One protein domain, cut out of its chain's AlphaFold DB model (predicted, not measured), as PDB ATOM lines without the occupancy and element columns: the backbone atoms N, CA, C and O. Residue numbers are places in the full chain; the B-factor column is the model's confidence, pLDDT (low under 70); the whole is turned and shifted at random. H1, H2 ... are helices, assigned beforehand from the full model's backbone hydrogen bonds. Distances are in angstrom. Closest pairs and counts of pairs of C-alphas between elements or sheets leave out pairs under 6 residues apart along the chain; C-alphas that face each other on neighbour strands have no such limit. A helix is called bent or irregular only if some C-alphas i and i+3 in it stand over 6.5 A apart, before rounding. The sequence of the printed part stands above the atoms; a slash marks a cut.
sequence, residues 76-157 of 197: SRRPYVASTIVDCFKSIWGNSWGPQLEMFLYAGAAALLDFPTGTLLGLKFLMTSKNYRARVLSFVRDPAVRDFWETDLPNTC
ATOM      1  N   SER A  76      -2.464 -48.411  51.573       95.81
ATOM      2  CA  SER A  76      -2.039 -49.812  51.445       95.81
ATOM      3  C   SER A  76      -1.436 -50.173  50.083       95.81
ATOM      4  O   SER A  76      -0.705 -51.153  49.986       95.81
ATOM      5  N   ARG A  77      -1.722 -49.400  49.027       96.62
ATOM      6  CA  ARG A  77      -1.198 -49.619  47.671       96.62
ATOM      7  C   ARG A  77      -0.027 -48.706  47.318       96.62
ATOM      8  O   ARG A  77       0.590 -48.918  46.280       96.62
ATOM      9  N   ARG A  78       0.302 -47.711  48.149       95.75
ATOM     10  CA  ARG A  78       1.364 -46.737  47.846       95.75
ATOM     11  C   ARG A  78       2.730 -47.386  47.593       95.75
ATOM     12  O   ARG A  78       3.325 -47.022  46.584       95.75
ATOM     13  N   PRO A  79       3.203 -48.375  48.379       95.38
ATOM     14  CA  PRO A  79       4.485 -49.027  48.093       95.38
ATOM     15  C   PRO A  79       4.508 -49.713  46.720       95.38
ATOM     16  O   PRO A  79       5.468 -49.577  45.969       95.38
ATOM     17  N   TYR A  80       3.406 -50.375  46.354       96.88
ATOM     18  CA  TYR A  80       3.252 -51.027  45.052       96.88
ATOM     19  C   TYR A  80       3.195 -50.025  43.891       96.88
ATOM     20  O   TYR A  80       3.777 -50.246  42.830       96.88
ATOM     21  N   VAL A  81       2.503 -48.897  44.071       97.25
ATOM     22  CA  VAL A  81       2.486 -47.839  43.053       97.25
ATOM     23  C   VAL A  81       3.873 -47.215  42.916       97.25
ATOM     24  O   VAL A  81       4.328 -47.024  41.795       97.25
ATOM     25  N   ALA A  82       4.580 -46.964  44.022       97.06
ATOM     26  CA  ALA A  82       5.950 -46.458  43.990       97.06
ATOM     27  C   ALA A  82       6.885 -47.399  43.215       97.06
ATOM     28  O   ALA A  82       7.603 -46.932  42.332       97.06
ATOM     29  N   SER A  83       6.831 -48.714  43.464       97.00
ATOM     30  CA  SER A  83       7.625 -49.689  42.702       97.00
ATOM     31  C   SER A  83       7.227 -49.729  41.226       97.00
ATOM     32  O   SER A  83       8.094 -49.721  40.362       97.00
ATOM     33  N   THR A  84       5.928 -49.663  40.918       97.06
ATOM     34  CA  THR A  84       5.440 -49.635  39.529       97.06
ATOM     35  C   THR A  84       5.960 -48.411  38.775       97.06
ATOM     36  O   THR A  84       6.358 -48.522  37.620       97.06
ATOM     37  N   ILE A  85       6.010 -47.239  39.419       96.56
ATOM     38  CA  ILE A  85       6.621 -46.044  38.824       96.56
ATOM     39  C   ILE A  85       8.097 -46.300  38.506       96.56
ATOM     40  O   ILE A  85       8.540 -45.999  37.401       96.56
ATOM     41  N   VAL A  86       8.853 -46.884  39.436       95.94
ATOM     42  CA  VAL A  86      10.265 -47.228  39.214       95.94
ATOM     43  C   VAL A  86      10.419 -48.177  38.022       95.94
ATOM     44  O   VAL A  86      11.228 -47.903  37.136       95.94
ATOM     45  N   ASP A  87       9.598 -49.224  37.942       95.69
ATOM     46  CA  ASP A  87       9.599 -50.185  36.834       95.69
ATOM     47  C   ASP A  87       9.259 -49.525  35.489       95.69
ATOM     48  O   ASP A  87       9.915 -49.793  34.478       95.69
ATOM     49  N   CYS A  88       8.292 -48.600  35.466       94.56
ATOM     50  CA  CYS A  88       7.965 -47.819  34.274       94.56
ATOM     51  C   CYS A  88       9.179 -47.017  33.785       94.56
ATOM     52  O   CYS A  88       9.538 -47.106  32.612       94.56
ATOM     53  N   PHE A  89       9.863 -46.289  34.673       93.44
ATOM     54  CA  PHE A  89      11.074 -45.545  34.304       93.44
ATOM     55  C   PHE A  89      12.193 -46.492  33.837       93.44
ATOM     56  O   PHE A  89      12.841 -46.245  32.820       93.44
ATOM     57  N   LYS A  90      12.382 -47.621  34.521       94.19
ATOM     58  CA  LYS A  90      13.392 -48.624  34.164       94.19
ATOM     59  C   LYS A  90      13.167 -49.209  32.774       94.19
ATOM     60  O   LYS A  90      14.131 -49.414  32.043       94.19
ATOM     61  N   SER A  91      11.911 -49.428  32.380       93.12
ATOM     62  CA  SER A  91      11.584 -49.941  31.044       93.12
ATOM     63  C   SER A  91      11.930 -48.963  29.913       93.12
ATOM     64  O   SER A  91      12.256 -49.402  28.814       93.12
ATOM     65  N   ILE A  92      11.918 -47.653  30.184       90.00
ATOM     66  CA  ILE A  92      12.247 -46.606  29.205       90.00
ATOM     67  C   ILE A  92      13.763 -46.356  29.149       90.00
ATOM     68  O   ILE A  92      14.332 -46.235  28.065       90.00
ATOM     69  N   TRP A  93      14.435 -46.295  30.306       88.75
ATOM     70  CA  TRP A  93      15.846 -45.886  30.422       88.75
ATOM     71  C   TRP A  93      16.786 -46.997  30.904       88.75
ATOM     72  O   TRP A  93      17.824 -46.711  31.500       88.75
ATOM     73  N   GLY A  94      16.463 -48.265  30.636       85.19
ATOM     74  CA  GLY A  94      17.210 -49.418  31.157       85.19
ATOM     75  C   GLY A  94      18.724 -49.380  30.896       85.19
ATOM     76  O   GLY A  94      19.504 -49.795  31.749       85.19
ATOM     77  N   ASN A  95      19.158 -48.799  29.773       84.19
ATOM     78  CA  ASN A  95      20.579 -48.671  29.414       84.19
ATOM     79  C   ASN A  95      21.351 -47.625  30.246       84.19
ATOM     80  O   ASN A  95      22.578 -47.594  30.208       84.19
ATOM     81  N   SER A  96      20.663 -46.742  30.973       86.69
ATOM     82  CA  SER A  96      21.252 -45.691  31.821       86.69
ATOM     83  C   SER A  96      20.764 -45.809  33.265       86.69
ATOM     84  O   SER A  96      20.545 -44.812  33.951       86.69
ATOM     85  N   TRP A  97      20.564 -47.048  33.714       88.88
ATOM     86  CA  TRP A  97      19.999 -47.364  35.016       88.88
ATOM     87  C   TRP A  97      21.076 -47.756  36.027       88.88
ATOM     88  O   TRP A  97      21.983 -48.525  35.717       88.88
ATOM     89  N   GLY A  98      20.960 -47.265  37.260       89.00
ATOM     90  CA  GLY A  98      21.884 -47.601  38.341       89.00
ATOM     91  C   GLY A  98      21.183 -47.697  39.698       89.00
ATOM     92  O   GLY A  98      20.128 -47.081  39.874       89.00
ATOM     93  N   PRO A  99      21.771 -48.405  40.684       88.06
ATOM     94  CA  PRO A  99      21.146 -48.624  41.994       88.06
ATOM     95  C   PRO A  99      20.761 -47.326  42.715       88.06
ATOM     96  O   PRO A  99      19.713 -47.246  43.347       88.06
ATOM     97  N   GLN A 100      21.575 -46.275  42.579       87.50
ATOM     98  CA  GLN A 100      21.303 -44.968  43.188       87.50
ATOM     99  C   GLN A 100      20.067 -44.282  42.595       87.50
ATOM    100  O   GLN A 100      19.281 -43.692  43.334       87.50
ATOM    101  N   LEU A 101      19.883 -44.371  41.274       90.25
ATOM    102  CA  LEU A 101      18.708 -43.814  40.605       90.25
ATOM    103  C   LEU A 101      17.442 -44.566  41.021       90.25
ATOM    104  O   LEU A 101      16.415 -43.939  41.262       90.25
ATOM    105  N   GLU A 102      17.531 -45.891  41.151       92.75
ATOM    106  CA  GLU A 102      16.422 -46.739  41.592       92.75
ATOM    107  C   GLU A 102      15.958 -46.365  43.008       92.75
ATOM    108  O   GLU A 102      14.780 -46.066  43.211       92.75
ATOM    109  N   MET A 103      16.894 -46.272  43.963       92.31
ATOM    110  CA  MET A 103      16.600 -45.846  45.339       92.31
ATOM    111  C   MET A 103      15.991 -44.440  45.383       92.31
ATOM    112  O   MET A 103      14.990 -44.216  46.063       92.31
ATOM    113  N   PHE A 104      16.550 -43.502  44.612       93.50
ATOM    114  CA  PHE A 104      16.038 -42.138  44.518       93.50
ATOM    115  C   PHE A 104      14.605 -42.082  43.976       93.50
ATOM    116  O   PHE A 104      13.753 -41.402  44.553       93.50
ATOM    117  N   LEU A 105      14.329 -42.778  42.872       95.00
ATOM    118  CA  LEU A 105      13.003 -42.782  42.257       95.00
ATOM    119  C   LEU A 105      11.974 -43.430  43.179       95.00
ATOM    120  O   LEU A 105      10.880 -42.884  43.322       95.00
ATOM    121  N   TYR A 106      12.333 -44.529  43.850       96.56
ATOM    122  CA  TYR A 106      11.451 -45.172  44.817       96.56
ATOM    123  C   TYR A 106      11.142 -44.241  45.993       96.56
ATOM    124  O   TYR A 106       9.977 -43.938  46.252       96.56
ATOM    125  N   ALA A 107      12.173 -43.724  46.669       96.44
ATOM    126  CA  ALA A 107      12.001 -42.856  47.830       96.44
ATOM    127  C   ALA A 107      11.290 -41.541  47.476       96.44
ATOM    128  O   ALA A 107      10.529 -41.003  48.282       96.44
ATOM    129  N   GLY A 108      11.500 -41.018  46.265       97.00
ATOM    130  CA  GLY A 108      10.795 -39.845  45.758       97.00
ATOM    131  C   GLY A 108       9.335 -40.112  45.444       97.00
ATOM    132  O   GLY A 108       8.477 -39.355  45.895       97.00
ATOM    133  N   ALA A 109       9.030 -41.190  44.722       97.56
ATOM    134  CA  ALA A 109       7.653 -41.566  44.424       97.56
ATOM    135  C   ALA A 109       6.871 -41.868  45.712       97.56
ATOM    136  O   ALA A 109       5.763 -41.362  45.881       97.56
ATOM    137  N   ALA A 110       7.468 -42.613  46.647       97.50
ATOM    138  CA  ALA A 110       6.876 -42.913  47.948       97.50
ATOM    139  C   ALA A 110       6.598 -41.638  48.762       97.50
ATOM    140  O   ALA A 110       5.489 -41.456  49.261       97.50
ATOM    141  N   ALA A 111       7.562 -40.712  48.826       97.50
ATOM    142  CA  ALA A 111       7.375 -39.447  49.531       97.50
ATOM    143  C   ALA A 111       6.263 -38.582  48.908       97.50
ATOM    144  O   ALA A 111       5.477 -37.959  49.621       97.50
ATOM    145  N   LEU A 112       6.169 -38.559  47.576       97.81
ATOM    146  CA  LEU A 112       5.137 -37.804  46.862       97.81
ATOM    147  C   LEU A 112       3.750 -38.438  46.988       97.81
ATOM    148  O   LEU A 112       2.772 -37.702  47.030       97.81
ATOM    149  N   LEU A 113       3.644 -39.763  47.098       97.25
ATOM    150  CA  LEU A 113       2.374 -40.450  47.369       97.25
ATOM    151  C   LEU A 113       1.806 -40.113  48.755       97.25
ATOM    152  O   LEU A 113       0.588 -40.130  48.944       97.25
ATOM    153  N   ASP A 114       2.672 -39.801  49.719       96.00
ATOM    154  CA  ASP A 114       2.272 -39.338  51.049       96.00
ATOM    155  C   ASP A 114       1.903 -37.848  51.087       96.00
ATOM    156  O   ASP A 114       1.187 -37.412  51.992       96.00
ATOM    157  N   PHE A 115       2.317 -37.075  50.083       96.31
ATOM    158  CA  PHE A 115       2.068 -35.643  50.010       96.31
ATOM    159  C   PHE A 115       0.706 -35.328  49.355       96.31
ATOM    160  O   PHE A 115       0.468 -35.752  48.225       96.31
ATOM    161  N   PRO A 116      -0.184 -34.533  49.990       92.69
ATOM    162  CA  PRO A 116      -1.540 -34.289  49.474       92.69
ATOM    163  C   PRO A 116      -1.613 -33.720  48.050       92.69
ATOM    164  O   PRO A 116      -2.570 -33.989  47.332       92.69
ATOM    165  N   THR A 117      -0.611 -32.941  47.634       93.31
ATOM    166  CA  THR A 117      -0.511 -32.357  46.284       93.31
ATOM    167  C   THR A 117       0.647 -32.955  45.478       93.31
ATOM    168  O   THR A 117       1.226 -32.303  44.608       93.31
ATOM    169  N   GLY A 118       1.019 -34.200  45.789       95.31
ATOM    170  CA  GLY A 118       2.110 -34.918  45.145       95.31
ATOM    171  C   GLY A 118       1.863 -35.194  43.665       95.31
ATOM    172  O   GLY A 118       0.842 -35.756  43.270       95.31
ATOM    173  N   THR A 119       2.841 -34.832  42.838       96.56
ATOM    174  CA  THR A 119       2.897 -35.153  41.406       96.56
ATOM    175  C   THR A 119       4.314 -35.585  41.055       96.56
ATOM    176  O   THR A 119       5.262 -35.194  41.738       96.56
ATOM    177  N   LEU A 120       4.499 -36.340  39.967       95.56
ATOM    178  CA  LEU A 120       5.841 -36.753  39.524       95.56
ATOM    179  C   LEU A 120       6.767 -35.567  39.201       95.56
ATOM    180  O   LEU A 120       7.983 -35.686  39.340       95.56
ATOM    181  N   LEU A 121       6.217 -34.394  38.868       94.62
ATOM    182  CA  LEU A 121       6.995 -33.159  38.716       94.62
ATOM    183  C   LEU A 121       7.734 -32.779  40.015       94.62
ATOM    184  O   LEU A 121       8.819 -32.193  39.981       94.62
ATOM    185  N   GLY A 122       7.177 -33.171  41.163       96.00
ATOM    186  CA  GLY A 122       7.771 -33.016  42.486       96.00
ATOM    187  C   GLY A 122       9.138 -33.681  42.644       96.00
ATOM    188  O   GLY A 122       9.941 -33.189  43.434       96.00
ATOM    189  N   LEU A 123       9.463 -34.723  41.862       95.31
ATOM    190  CA  LEU A 123      10.755 -35.424  41.939       95.31
ATOM    191  C   LEU A 123      11.936 -34.465  41.728       95.31
ATOM    192  O   LEU A 123      12.901 -34.471  42.495       95.31
ATOM    193  N   LYS A 124      11.825 -33.559  40.749       93.75
ATOM    194  CA  LYS A 124      12.829 -32.514  40.494       93.75
ATOM    195  C   LYS A 124      13.005 -31.595  41.705       93.75
ATOM    196  O   LYS A 124      14.127 -31.225  42.065       93.75
ATOM    197  N   PHE A 125      11.901 -31.191  42.328       94.38
ATOM    198  CA  PHE A 125      11.919 -30.249  43.446       94.38
ATOM    199  C   PHE A 125      12.399 -30.891  44.743       94.38
ATOM    200  O   PHE A 125      13.073 -30.222  45.524       94.38
ATOM    201  N   LEU A 126      12.148 -32.188  44.932       94.00
ATOM    202  CA  LEU A 126      12.749 -32.958  46.012       94.00
ATOM    203  C   LEU A 126      14.281 -32.931  45.934       94.00
ATOM    204  O   LEU A 126      14.930 -32.806  46.967       94.00
ATOM    205  N   MET A 127      14.885 -32.951  44.742       88.00
ATOM    206  CA  MET A 127      16.345 -32.824  44.601       88.00
ATOM    207  C   MET A 127      16.857 -31.402  44.817       88.00
ATOM    208  O   MET A 127      17.879 -31.204  45.469       88.00
ATOM    209  N   THR A 128      16.166 -30.416  44.251       90.56
ATOM    210  CA  THR A 128      16.715 -29.063  44.060       90.56
ATOM    211  C   THR A 128      16.327 -28.075  45.157       90.56
ATOM    212  O   THR A 128      17.104 -27.178  45.472       90.56
ATOM    213  N   SER A 129      15.150 -28.229  45.771       94.00
ATOM    214  CA  SER A 129      14.611 -27.280  46.746       94.00
ATOM    215  C   SER A 129      14.535 -27.900  48.136       94.00
ATOM    216  O   SER A 129      13.673 -28.729  48.428       94.00
ATOM    217  N   LYS A 130      15.410 -27.434  49.036       91.94
ATOM    218  CA  LYS A 130      15.408 -27.846  50.451       91.94
ATOM    219  C   LYS A 130      14.069 -27.548  51.132       91.94
ATOM    220  O   LYS A 130      13.567 -28.388  51.868       91.94
ATOM    221  N   ASN A 131      13.463 -26.397  50.831       95.56
ATOM    222  CA  ASN A 131      12.171 -26.001  51.399       95.56
ATOM    223  C   ASN A 131      11.037 -26.907  50.907       95.56
ATOM    224  O   ASN A 131      10.181 -27.308  51.691       95.56
ATOM    225  N   TYR A 132      11.026 -27.257  49.614       95.75
ATOM    226  CA  TYR A 132      10.041 -28.200  49.085       95.75
ATOM    227  C   TYR A 132      10.215 -29.582  49.720       95.75
ATOM    228  O   TYR A 132       9.237 -30.147  50.201       95.75
ATOM    229  N   ARG A 133      11.458 -30.074  49.800       95.50
ATOM    230  CA  ARG A 133      11.787 -31.346  50.448       95.50
ATOM    231  C   ARG A 133      11.312 -31.384  51.898       95.50
ATOM    232  O   ARG A 133      10.567 -32.288  52.244       95.50
ATOM    233  N   ALA A 134      11.662 -30.389  52.714       95.12
ATOM    234  CA  ALA A 134      11.244 -30.330  54.116       95.12
ATOM    235  C   ALA A 134       9.713 -30.359  54.269       95.12
ATOM    236  O   ALA A 134       9.188 -31.083  55.112       95.12
ATOM    237  N   ARG A 135       8.984 -29.633  53.406       96.88
ATOM    238  CA  ARG A 135       7.515 -29.686  53.390       96.88
ATOM    239  C   ARG A 135       6.999 -31.080  53.058       96.88
ATOM    240  O   ARG A 135       6.156 -31.567  53.794       96.88
ATOM    241  N   VAL A 136       7.494 -31.727  52.003       97.19
ATOM    242  CA  VAL A 136       7.054 -33.085  51.633       97.19
ATOM    243  C   VAL A 136       7.352 -34.083  52.755       97.19
ATOM    244  O   VAL A 136       6.457 -34.817  53.163       97.19
ATOM    245  N   LEU A 137       8.567 -34.059  53.313       96.25
ATOM    246  CA  LEU A 137       8.991 -34.980  54.374       96.25
ATOM    247  C   LEU A 137       8.150 -34.876  55.650       96.25
ATOM    248  O   LEU A 137       7.996 -35.879  56.344       96.25
ATOM    249  N   SER A 138       7.541 -33.717  55.925       96.38
ATOM    250  CA  SER A 138       6.612 -33.566  57.054       96.38
ATOM    251  C   SER A 138       5.345 -34.431  56.943       96.38
ATOM    252  O   SER A 138       4.712 -34.710  57.957       96.38
ATOM    253  N   PHE A 139       4.998 -34.900  55.736       96.44
ATOM    254  CA  PHE A 139       3.860 -35.796  55.491       96.44
ATOM    255  C   PHE A 139       4.259 -37.273  55.385       96.44
ATOM    256  O   PHE A 139       3.391 -38.141  55.494       96.44
ATOM    257  N   VAL A 140       5.547 -37.562  55.182       96.25
ATOM    258  CA  VAL A 140       6.051 -38.927  54.987       96.25
ATOM    259  C   VAL A 140       5.931 -39.713  56.282       96.25
ATOM    260  O   VAL A 140       6.453 -39.295  57.320       96.25
ATOM    261  N   ARG A 141       5.251 -40.859  56.215       90.19
ATOM    262  CA  ARG A 141       5.009 -41.719  57.385       90.19
ATOM    263  C   ARG A 141       6.053 -42.813  57.545       90.19
ATOM    264  O   ARG A 141       6.327 -43.212  58.670       90.19
ATOM    265  N   ASP A 142       6.601 -43.286  56.432       94.06
ATOM    266  CA  ASP A 142       7.595 -44.353  56.411       94.06
ATOM    267  C   ASP A 142       8.963 -43.834  56.906       94.06
ATOM    268  O   ASP A 142       9.552 -42.954  56.260       94.06
ATOM    269  N   PRO A 143       9.493 -44.360  58.030       93.62
ATOM    270  CA  PRO A 143      10.802 -43.971  58.541       93.62
ATOM    271  C   PRO A 143      11.944 -44.253  57.562       93.62
ATOM    272  O   PRO A 143      12.876 -43.459  57.506       93.62
ATOM    273  N   ALA A 144      11.870 -45.328  56.770       92.38
ATOM    274  CA  ALA A 144      12.924 -45.687  55.822       92.38
ATOM    275  C   ALA A 144      12.998 -44.685  54.663       92.38
ATOM    276  O   ALA A 144      14.079 -44.268  54.252       92.38
ATOM    277  N   VAL A 145      11.838 -44.232  54.171       94.69
ATOM    278  CA  VAL A 145      11.786 -43.169  53.158       94.69
ATOM    279  C   VAL A 145      12.354 -41.875  53.732       94.69
ATOM    280  O   VAL A 145      13.113 -41.193  53.048       94.69
ATOM    281  N   ARG A 146      12.021 -41.526  54.980       93.88
ATOM    282  CA  ARG A 146      12.563 -40.322  55.623       93.88
ATOM    283  C   ARG A 146      14.084 -40.394  55.786       93.88
ATOM    284  O   ARG A 146      14.763 -39.445  55.397       93.88
ATOM    285  N   ASP A 147      14.597 -41.516  56.281       92.81
ATOM    286  CA  ASP A 147      16.030 -41.741  56.490       92.81
ATOM    287  C   ASP A 147      16.827 -41.625  55.183       92.81
ATOM    288  O   ASP A 147      17.844 -40.937  55.140       92.81
ATOM    289  N   PHE A 148      16.302 -42.144  54.068       93.00
ATOM    290  CA  PHE A 148      16.930 -41.951  52.757       93.00
ATOM    291  C   PHE A 148      17.161 -40.463  52.422       93.00
ATOM    292  O   PHE A 148      18.217 -40.066  51.920       93.00
ATOM    293  N   TRP A 149      16.168 -39.608  52.686       91.81
ATOM    294  CA  TRP A 149      16.243 -38.186  52.342       91.81
ATOM    295  C   TRP A 149      17.102 -37.360  53.305       91.81
ATOM    296  O   TRP A 149      17.659 -36.336  52.887       91.81
ATOM    297  N   GLU A 150      17.176 -37.771  54.569       88.50
ATOM    298  CA  GLU A 150      17.917 -37.086  55.633       88.50
ATOM    299  C   GLU A 150      19.380 -37.547  55.714       88.50
ATOM    300  O   GLU A 150      20.266 -36.713  55.918       88.50
ATOM    301  N   THR A 151      19.637 -38.833  55.470       85.94
ATOM    302  CA  THR A 151      20.930 -39.494  55.690       85.94
ATOM    303  C   THR A 151      21.592 -39.925  54.379       85.94
ATOM    304  O   THR A 151      22.717 -39.508  54.089       85.94
ATOM    305  N   ASP A 152      20.912 -40.710  53.538       81.50
ATOM    306  CA  ASP A 152      21.552 -41.366  52.382       81.50
ATOM    307  C   ASP A 152      21.833 -40.415  51.214       81.50
ATOM    308  O   ASP A 152      22.904 -40.455  50.594       81.50
ATOM    309  N   LEU A 153      20.891 -39.524  50.895       77.75
ATOM    310  CA  LEU A 153      21.039 -38.588  49.780       77.75
ATOM    311  C   LEU A 153      22.228 -37.613  49.969       77.75
ATOM    312  O   LEU A 153      22.999 -37.423  49.024       77.75
ATOM    313  N   PRO A 154      22.438 -36.990  51.150       73.94
ATOM    314  CA  PRO A 154      23.631 -36.177  51.400       73.94
ATOM    315  C   PRO A 154      24.953 -36.943  51.272       73.94
ATOM    316  O   PRO A 154      25.951 -36.349  50.865       73.94
ATOM    317  N   ASN A 155      24.963 -38.236  51.600       66.75
ATOM    318  CA  ASN A 155      26.162 -39.075  51.542       66.75
ATOM    319  C   ASN A 155      26.484 -39.543  50.113       66.75
ATOM    320  O   ASN A 155      27.651 -39.686  49.753       66.75
ATOM    321  N   THR A 156      25.461 -39.742  49.279       61.69
ATOM    322  CA  THR A 156      25.605 -40.173  47.878       61.69
ATOM    323  C   THR A 156      25.939 -39.036  46.914       61.69
ATOM    324  O   THR A 156      26.522 -39.284  45.860       61.69
ATOM    325  N   CYS A 157      25.628 -37.783  47.264       55.66
ATOM    326  CA  CYS A 157      26.098 -36.606  46.540       55.66
ATOM    327  C   CYS A 157      27.359 -36.060  47.232       55.66
ATOM    328  O   CYS A 157      27.231 -35.242  48.149       55.66
TER     329      CYS A 157
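This is residues 76 to 157 of the 197 residues of an uncharacterized protein of Hyphomicrobiales bacterium (UniProt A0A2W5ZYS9). One helix, H2, runs through the middle of a rounded body; H1 folds back along one side of it as a helical hairpin, while H5 packs on the opposite side and short H3 and H4 cover a further flank. Residues 91 to 96 of H1 stick out. The printed part has 82 residues, with five named helices in the order H1 to H5 and no named strand: all helix, mostly crossed. It is compact, with a radius of gyration of the C-alphas of 12.1 A and spans of 34 by 30 by 21 A.

Find C-alpha 76 at (-2.039, -49.812, 51.445); from there H1 runs 30.7 A to residue 96, with a kink of 53 degrees near residue 90. It is irregular: C-alphas 92 and 95 are 8.6 A apart. H2, residues 99 to 114, spans 22.9 A; H3, residues 122 to 128, 9.9 A; H4, residues 130 to 137, 10.4 A. H5, residues 143 to 156, spans 18.6 A to C-alpha 156 at (25.605, -40.173, 47.878); it is only just irregular, with C-alphas 150 and 153 6.8 A apart.

Begin at H2, the hub. Residues 78 to 86 of H1 alone touch it, closest at the C-alphas of Ala 82 and Ala 109, 5.2 A; the tilt is 34.6 degrees, only just shallow, opposite ways. H5 touches H2 at a steep tilt of 40 degrees, with C-alphas 107 and 145 closest at 5.3 A. H3 touches residues 105 to 112 of H2 alone, C-alphas 108 and 123 being closest at 5.8 A. H4 touches residues 111 to 114 of H2 alone, C-alphas 111 and 136 being closest at 6.7 A. H3 and H4 touch only at the corner, C-alphas 126 and 133 being closest at 4.8 A. H1 is apart from H3, H4 and H5. Every O i to N i+4 pair is within hydrogen-bond range in H2, H3 and H4, against 14 of 17 in H1 and 7 of 10 in H5.

The C-alphas of Asn 95 and Ser 138 are the two farthest apart, at 34.5 A. The printed part has no cut and no long link. Look for low confidence at residues 155 to 157, under 70.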